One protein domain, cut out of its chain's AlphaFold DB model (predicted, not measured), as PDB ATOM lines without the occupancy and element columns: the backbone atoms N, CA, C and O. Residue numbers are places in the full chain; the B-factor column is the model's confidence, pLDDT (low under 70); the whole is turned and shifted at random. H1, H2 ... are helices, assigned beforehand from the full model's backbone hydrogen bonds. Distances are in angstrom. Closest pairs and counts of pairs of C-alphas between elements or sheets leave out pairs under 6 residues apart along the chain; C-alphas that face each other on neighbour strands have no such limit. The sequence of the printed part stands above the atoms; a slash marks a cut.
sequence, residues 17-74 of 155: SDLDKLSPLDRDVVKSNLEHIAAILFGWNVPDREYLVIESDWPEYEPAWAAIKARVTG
ATOM      1  N   SER A  17     182.304 231.873 133.906       92.25
ATOM      2  CA  SER A  17     181.928 230.725 134.743       92.25
ATOM      3  C   SER A  17     182.289 230.890 136.221       92.25
ATOM      4  O   SER A  17     181.678 230.256 137.077       92.25
ATOM      5  N   ASP A  18     183.253 231.751 136.559       92.81
ATOM      6  CA  ASP A  18     183.545 232.064 137.962       92.81
ATOM      7  C   ASP A  18     182.460 232.958 138.574       92.81
ATOM      8  O   ASP A  18     182.214 232.885 139.776       92.81
ATOM      9  N   LEU A  19     181.750 233.738 137.751       92.50
ATOM     10  CA  LEU A  19     180.623 234.556 138.201       92.50
ATOM     11  C   LEU A  19     179.417 233.711 138.628       92.50
ATOM     12  O   LEU A  19     178.614 234.167 139.438       92.50
ATOM     13  N   ASP A  20     179.299 232.481 138.125       92.75
ATOM     14  CA  ASP A  20     178.223 231.557 138.503       92.75
ATOM     15  C   ASP A  20     178.399 231.000 139.923       92.75
ATOM     16  O   ASP A  20     177.452 230.480 140.510       92.75
ATOM     17  N   LYS A  21     179.600 231.138 140.498       95.31
ATOM     18  CA  LYS A  21     179.906 230.741 141.880       95.31
ATOM     19  C   LYS A  21     179.489 231.801 142.904       95.31
ATOM     20  O   LYS A  21     179.522 231.532 144.102       95.31
ATOM     21  N   LEU A  22     179.148 233.007 142.447       95.12
ATOM     22  CA  LEU A  22     178.745 234.121 143.301       95.12
ATOM     23  C   LEU A  22     177.271 234.008 143.700       95.12
ATOM     24  O   LEU A  22     176.470 233.350 143.030       95.12
ATOM     25  N   SER A  23     176.888 234.705 144.774       97.31
ATOM     26  CA  SER A  23     175.468 234.889 145.069       97.31
ATOM     27  C   SER A  23     174.790 235.660 143.920       97.31
ATOM     28  O   SER A  23     175.456 236.448 143.238       97.31
ATOM     29  N   PRO A  24     173.476 235.484 143.685       95.56
ATOM     30  CA  PRO A  24     172.774 236.231 142.641       95.56
ATOM     31  C   PRO A  24     172.958 237.748 142.768       95.56
ATOM     32  O   PRO A  24     173.216 238.412 141.769       95.56
ATOM     33  N   LEU A  25     172.915 238.268 144.002       96.44
ATOM     34  CA  LEU A  25     173.126 239.687 144.286       96.44
ATOM     35  C   LEU A  25     174.538 240.140 143.887       96.44
ATOM     36  O   LEU A  25     174.680 241.123 143.167       96.44
ATOM     37  N   ASP A  26     175.576 239.411 144.305       97.00
ATOM     38  CA  ASP A  26     176.966 239.775 143.998       97.00
ATOM     39  C   ASP A  26     177.251 239.698 142.497       97.00
ATOM     40  O   ASP A  26     177.932 240.558 141.937       97.00
ATOM     41  N   ARG A  27     176.698 238.688 141.818       94.62
ATOM     42  CA  ARG A  27     176.825 238.537 140.367       94.62
ATOM     43  C   ARG A  27     176.235 239.735 139.629       94.62
ATOM     44  O   ARG A  27     176.851 240.222 138.680       94.62
ATOM     45  N   ASP A  28     175.065 240.201 140.048       94.38
ATOM     46  CA  ASP A  28     174.391 241.335 139.415       94.38
ATOM     47  C   ASP A  28     175.145 242.649 139.688       94.38
ATOM     48  O   ASP A  28     175.330 243.450 138.771       94.38
ATOM     49  N   VAL A  29     175.696 242.820 140.897       96.12
ATOM     50  CA  VAL A  29     176.591 243.944 141.233       96.12
ATOM     51  C   VAL A  29     177.841 243.943 140.350       96.12
ATOM     52  O   VAL A  29     178.195 244.975 139.779       96.12
ATOM     53  N   VAL A  30     178.507 242.795 140.186       94.38
ATOM     54  CA  VAL A  30     179.702 242.685 139.333       94.38
ATOM     55  C   VAL A  30     179.371 243.026 137.882       94.38
ATOM     56  O   VAL A  30     180.101 243.800 137.264       94.38
ATOM     57  N   LYS A  31     178.264 242.503 137.338       91.81
ATOM     58  CA  LYS A  31     177.829 242.815 135.967       91.81
ATOM     59  C   LYS A  31     177.563 244.307 135.782       91.81
ATOM     60  O   LYS A  31     178.117 244.897 134.858       91.81
ATOM     61  N   SER A  32     176.808 244.922 136.693       94.81
ATOM     62  CA  SER A  32     176.516 246.358 136.640       94.81
ATOM     63  C   SER A  32     177.792 247.206 136.693       94.81
ATOM     64  O   SER A  32     177.932 248.159 135.926       94.81
ATOM     65  N   ASN A  33     178.764 246.831 137.529       95.25
ATOM     66  CA  ASN A  33     180.045 247.531 137.604       95.25
ATOM     67  C   ASN A  33     180.865 247.390 136.312       95.25
ATOM     68  O   ASN A  33     181.461 248.366 135.861       95.25
ATOM     69  N   LEU A  34     180.894 246.201 135.702       92.38
ATOM     70  CA  LEU A  34     181.599 245.974 134.436       92.38
ATOM     71  C   LEU A  34     180.984 246.790 133.289       92.38
ATOM     72  O   LEU A  34     181.720 247.410 132.521       92.38
ATOM     73  N   GLU A  35     179.655 246.848 133.206       92.31
ATOM     74  CA  GLU A  35     178.934 247.685 132.237       92.31
ATOM     75  C   GLU A  35     179.212 249.177 132.462       92.31
ATOM     76  O   GLU A  35     179.478 249.913 131.511       92.31
ATOM     77  N   HIS A  36     179.228 249.621 133.722       95.94
ATOM     78  CA  HIS A  36     179.549 251.002 134.069       95.94
ATOM     79  C   HIS A  36     180.977 251.390 133.654       95.94
ATOM     80  O   HIS A  36     181.183 252.446 133.054       95.94
ATOM     81  N   ILE A  37     181.964 250.521 133.909       93.81
ATOM     82  CA  ILE A  37     183.354 250.733 133.481       93.81
ATOM     83  C   ILE A  37     183.439 250.823 131.953       93.81
ATOM     84  O   ILE A  37     184.094 251.728 131.435       93.81
ATOM     85  N   ALA A  38     182.758 249.931 131.228       90.25
ATOM     86  CA  ALA A  38     182.730 249.964 129.766       90.25
ATOM     87  C   ALA A  38     182.143 251.282 129.234       90.25
ATOM     88  O   ALA A  38     182.730 251.902 128.348       90.25
ATOM     89  N   ALA A  39     181.045 251.763 129.824       93.06
ATOM     90  CA  ALA A  39     180.434 253.040 129.457       93.06
ATOM     91  C   ALA A  39     181.367 254.238 129.709       93.06
ATOM     92  O   ALA A  39     181.444 255.140 128.873       93.06
ATOM     93  N   ILE A  40     182.115 254.239 130.822       96.88
ATOM     94  CA  ILE A  40     183.141 255.259 131.087       96.88
ATOM     95  C   ILE A  40     184.206 255.220 129.986       96.88
ATOM     96  O   ILE A  40     184.485 256.248 129.377       96.88
ATOM     97  N   LEU A  41     184.784 254.051 129.696       95.25
ATOM     98  CA  LEU A  41     185.843 253.916 128.689       95.25
ATOM     99  C   LEU A  41     185.382 254.368 127.298       95.25
ATOM    100  O   LEU A  41     186.116 255.086 126.615       95.25
ATOM    101  N   PHE A  42     184.150 254.019 126.925       92.62
ATOM    102  CA  PHE A  42     183.516 254.488 125.698       92.62
ATOM    103  C   PHE A  42     183.380 256.018 125.674       92.62
ATOM    104  O   PHE A  42     183.792 256.655 124.710       92.62
ATOM    105  N   GLY A  43     182.890 256.628 126.761       95.69
ATOM    106  CA  GLY A  43     182.775 258.087 126.881       95.69
ATOM    107  C   GLY A  43     184.113 258.834 126.789       95.69
ATOM    108  O   GLY A  43     184.145 259.991 126.373       95.69
ATOM    109  N   TRP A  44     185.223 258.170 127.123       97.56
ATOM    110  CA  TRP A  44     186.589 258.689 126.979       97.56
ATOM    111  C   TRP A  44     187.243 258.355 125.624       97.56
ATOM    112  O   TRP A  44     188.434 258.621 125.447       97.56
ATOM    113  N   ASN A  45     186.499 257.796 124.661       94.56
ATOM    114  CA  ASN A  45     187.003 257.348 123.356       94.56
ATOM    115  C   ASN A  45     188.193 256.379 123.461       94.56
ATOM    116  O   ASN A  45     189.102 256.387 122.624       94.56
ATOM    117  N   VAL A  46     188.220 255.544 124.503       94.69
ATOM    118  CA  VAL A  46     189.223 254.484 124.606       94.69
ATOM    119  C   VAL A  46     188.892 253.421 123.553       94.69
ATOM    120  O   VAL A  46     187.763 252.943 123.532       94.69
ATOM    121  N   PRO A  47     189.845 253.027 122.687       90.88
ATOM    122  CA  PRO A  47     189.561 252.064 121.634       90.88
ATOM    123  C   PRO A  47     189.314 250.666 122.202       90.88
ATOM    124  O   PRO A  47     190.020 250.222 123.124       90.88
ATOM    125  N   ASP A  48     188.381 249.958 121.571       87.38
ATOM    126  CA  ASP A  48     188.181 248.530 121.775       87.38
ATOM    127  C   ASP A  48     189.433 247.758 121.362       87.38
ATOM    128  O   ASP A  48     190.154 248.117 120.425       87.38
ATOM    129  N   ARG A  49     189.731 246.698 122.109       87.38
ATOM    130  CA  ARG A  49     190.912 245.866 121.890       87.38
ATOM    131  C   ARG A  49     190.501 244.408 121.887       87.38
ATOM    132  O   ARG A  49     189.797 243.955 122.785       87.38
ATOM    133  N   GLU A  50     190.988 243.684 120.895       89.31
ATOM    134  CA  GLU A  50     190.793 242.246 120.781       89.31
ATOM    135  C   GLU A  50     191.982 241.509 121.393       89.31
ATOM    136  O   GLU A  50     193.142 241.875 121.179       89.31
ATOM    137  N   TYR A  51     191.697 240.448 122.146       90.00
ATOM    138  CA  TYR A  51     192.712 239.662 122.836       90.00
ATOM    139  C   TYR A  51     192.452 238.171 122.681       90.00
ATOM    140  O   TYR A  51     191.313 237.712 122.754       90.00
ATOM    141  N   LEU A  52     193.538 237.412 122.549       90.19
ATOM    142  CA  LEU A  52     193.541 235.975 122.782       90.19
ATOM    143  C   LEU A  52     194.014 235.731 124.216       90.19
ATOM    144  O   LEU A  52     195.101 236.175 124.589       90.19
ATOM    145  N   VAL A  53     193.211 235.023 125.003       92.44
ATOM    146  CA  VAL A  53     193.557 234.624 126.371       92.44
ATOM    147  C   VAL A  53     193.849 233.130 126.371       92.44
ATOM    148  O   VAL A  53     193.056 232.351 125.852       92.44
ATOM    149  N   ILE A  54     194.988 232.742 126.945       93.75
ATOM    150  CA  ILE A  54     195.364 231.342 127.159       93.75
ATOM    151  C   ILE A  54     195.394 231.121 128.665       93.75
ATOM    152  O   ILE A  54     196.071 231.859 129.387       93.75
ATOM    153  N   GLU A  55     194.634 230.142 129.142       93.81
ATOM    154  CA  GLU A  55     194.593 229.807 130.562       93.81
ATOM    155  C   GLU A  55     195.885 229.106 130.990       93.81
ATOM    156  O   GLU A  55     196.529 228.429 130.193       93.81
ATOM    157  N   SER A  56     196.288 229.276 132.250       92.50
ATOM    158  CA  SER A  56     197.573 228.764 132.744       92.50
ATOM    159  C   SER A  56     197.683 227.241 132.780       92.50
ATOM    160  O   SER A  56     198.787 226.709 132.825       92.50
ATOM    161  N   ASP A  57     196.552 226.551 132.813       93.88
ATOM    162  CA  ASP A  57     196.432 225.095 132.829       93.88
ATOM    163  C   ASP A  57     196.369 224.478 131.425       93.88
ATOM    164  O   ASP A  57     196.453 223.257 131.289       93.88
ATOM    165  N   TRP A  58     196.268 225.296 130.375       96.50
ATOM    166  CA  TRP A  58     196.289 224.808 129.000       96.50
ATOM    167  C   TRP A  58     197.716 224.472 128.549       96.50
ATOM    168  O   TRP A  58     198.660 225.205 128.868       96.50
ATOM    169  N   PRO A  59     197.903 223.403 127.752       95.44
ATOM    170  CA  PRO A  59     199.225 222.986 127.291       95.44
ATOM    171  C   PRO A  59     199.933 224.053 126.440       95.44
ATOM    172  O   PRO A  59     201.160 224.063 126.368       95.44
ATOM    173  N   GLU A  60     199.194 224.981 125.832       96.06
ATOM    174  CA  GLU A  60     199.726 226.079 125.026       96.06
ATOM    175  C   GLU A  60     200.271 227.255 125.853       96.06
ATOM    176  O   GLU A  60     200.967 228.099 125.287       96.06
ATOM    177  N   TYR A  61     200.012 227.328 127.166       95.81
ATOM    178  CA  TYR A  61     200.360 228.495 127.988       95.81
ATOM    179  C   TYR A  61     201.864 228.801 128.010       95.81
ATOM    180  O   TYR A  61     202.300 229.879 127.597       95.81
ATOM    181  N   GLU A  62     202.680 227.848 128.461       95.25
ATOM    182  CA  GLU A  62     204.136 228.024 128.511       95.25
ATOM    183  C   GLU A  62     204.782 228.087 127.112       95.25
ATOM    184  O   GLU A  62     205.618 228.971 126.886       95.25
ATOM    185  N   PRO A  63     204.382 227.260 126.123       94.94
ATOM    186  CA  PRO A  63     204.843 227.414 124.743       94.94
ATOM    187  C   PRO A  63     204.564 228.799 124.146       94.94
ATOM    188  O   PRO A  63     205.434 229.369 123.480       94.94
ATOM    189  N   ALA A  64     203.384 229.377 124.400       94.56
ATOM    190  CA  ALA A  64     203.045 230.715 123.932       94.56
ATOM    191  C   ALA A  64     203.961 231.774 124.559       94.56
ATOM    192  O   ALA A  64     204.482 232.637 123.845       94.56
ATOM    193  N   TRP A  65     204.229 231.678 125.864       93.75
ATOM    194  CA  TRP A  65     205.180 232.561 126.539       93.75
ATOM    195  C   TRP A  65     206.593 232.451 125.972       93.75
ATOM    196  O   TRP A  65     207.217 233.480 125.708       93.75
ATOM    197  N   ALA A  66     207.092 231.235 125.747       91.62
ATOM    198  CA  ALA A  66     208.411 231.010 125.161       91.62
ATOM    199  C   ALA A  66     208.516 231.620 123.752       91.62
ATOM    200  O   ALA A  66     209.486 232.315 123.446       91.62
ATOM    201  N   ALA A  67     207.483 231.438 122.923       91.31
ATOM    202  CA  ALA A  67     207.428 232.017 121.585       91.31
ATOM    203  C   ALA A  67     207.396 233.554 121.613       91.31
ATOM    204  O   ALA A  67     208.062 234.203 120.807       91.31
ATOM    205  N   ILE A  68     206.644 234.159 122.539       91.69
ATOM    206  CA  ILE A  68     206.625 235.618 122.713       91.69
ATOM    207  C   ILE A  68     208.000 236.112 123.176       91.69
ATOM    208  O   ILE A  68     208.523 237.054 122.582       91.69
ATOM    209  N   LYS A  69     208.596 235.468 124.186       91.31
ATOM    210  CA  LYS A  69     209.909 235.836 124.726       91.31
ATOM    211  C   LYS A  69     210.971 235.850 123.634       91.31
ATOM    212  O   LYS A  69     211.600 236.883 123.448       91.31
ATOM    213  N   ALA A  70     211.094 234.764 122.872       89.50
ATOM    214  CA  ALA A  70     212.071 234.654 121.793       89.50
ATOM    215  C   ALA A  70     211.890 235.747 120.722       89.50
ATOM    216  O   ALA A  70     212.860 236.354 120.272       89.50
ATOM    217  N   ARG A  71     210.638 236.081 120.363       88.69
ATOM    218  CA  ARG A  71     210.357 237.195 119.437       88.69
ATOM    219  C   ARG A  71     210.789 238.551 119.992       88.69
ATOM    220  O   ARG A  71     211.283 239.374 119.230       88.69
ATOM    221  N   VAL A  72     210.584 238.798 121.286       86.50
ATOM    222  CA  VAL A  72     210.941 240.073 121.933       86.50
ATOM    223  C   VAL A  72     212.454 240.204 122.119       86.50
ATOM    224  O   VAL A  72     212.992 241.295 121.940       86.50
ATOM    225  N   THR A  73     213.146 239.108 122.443       86.94
ATOM    226  CA  THR A  73     214.604 239.089 122.650       86.94
ATOM    227  C   THR A  73     215.399 238.981 121.349       86.94
ATOM    228  O   THR A  73     216.607 239.200 121.356       86.94
ATOM    229  N   GLY A  74     214.739 238.686 120.224       81.62
ATOM    230  CA  GLY A  74     215.396 238.483 118.933       81.62
ATOM    231  C   GLY A  74     216.094 237.125 118.812       81.62
ATOM    232  O   GLY A  74     216.891 236.927 117.897       81.62
TER     233      GLY A  74
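What this domain is: This is residues 17 to 74 of the 155 residues of an uncharacterized protein of Pseudomonas sp. CMR5c (UniProt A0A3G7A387). From the first residue you trace an open, flat zigzag, like a letter N: a hooked lead-in, residues 17 to 23, goes into the long helix H1, a long link runs back, and the shorter helix H2 goes roughly the way H1 went, well separated from it. The printed part has 58 residues, with two named helices, H1 then H2, and no named strand; the class is all helix. It is extended, with a radius of gyration of the C-alphas of 17.1 A and spans of 46 by 33 by 13 A.

How they stand to each other: Look first at H1, residues 24 to 43, and then at H2, residues 61 to 73: they are apart, no C-alpha of the one being within 8 A of the other. In both, every O i to N i+4 pair is within hydrogen-bond range.

Where its parts are: Find C-alpha 24 at (172.774, 236.231, 142.641); from there H1 runs 28.7 A to C-alpha 43. H2 runs 18.5 A from C-alpha 61 to C-alpha 73 at (214.604, 239.089, 122.650).

The domain as a whole: The C-alphas of Leu 25 and Gly 74 are the two farthest apart, at 49.3 A. Residues 44 to 60 form the long link. The printed part has no cut, and no printed residue is under 70 in pLDDT.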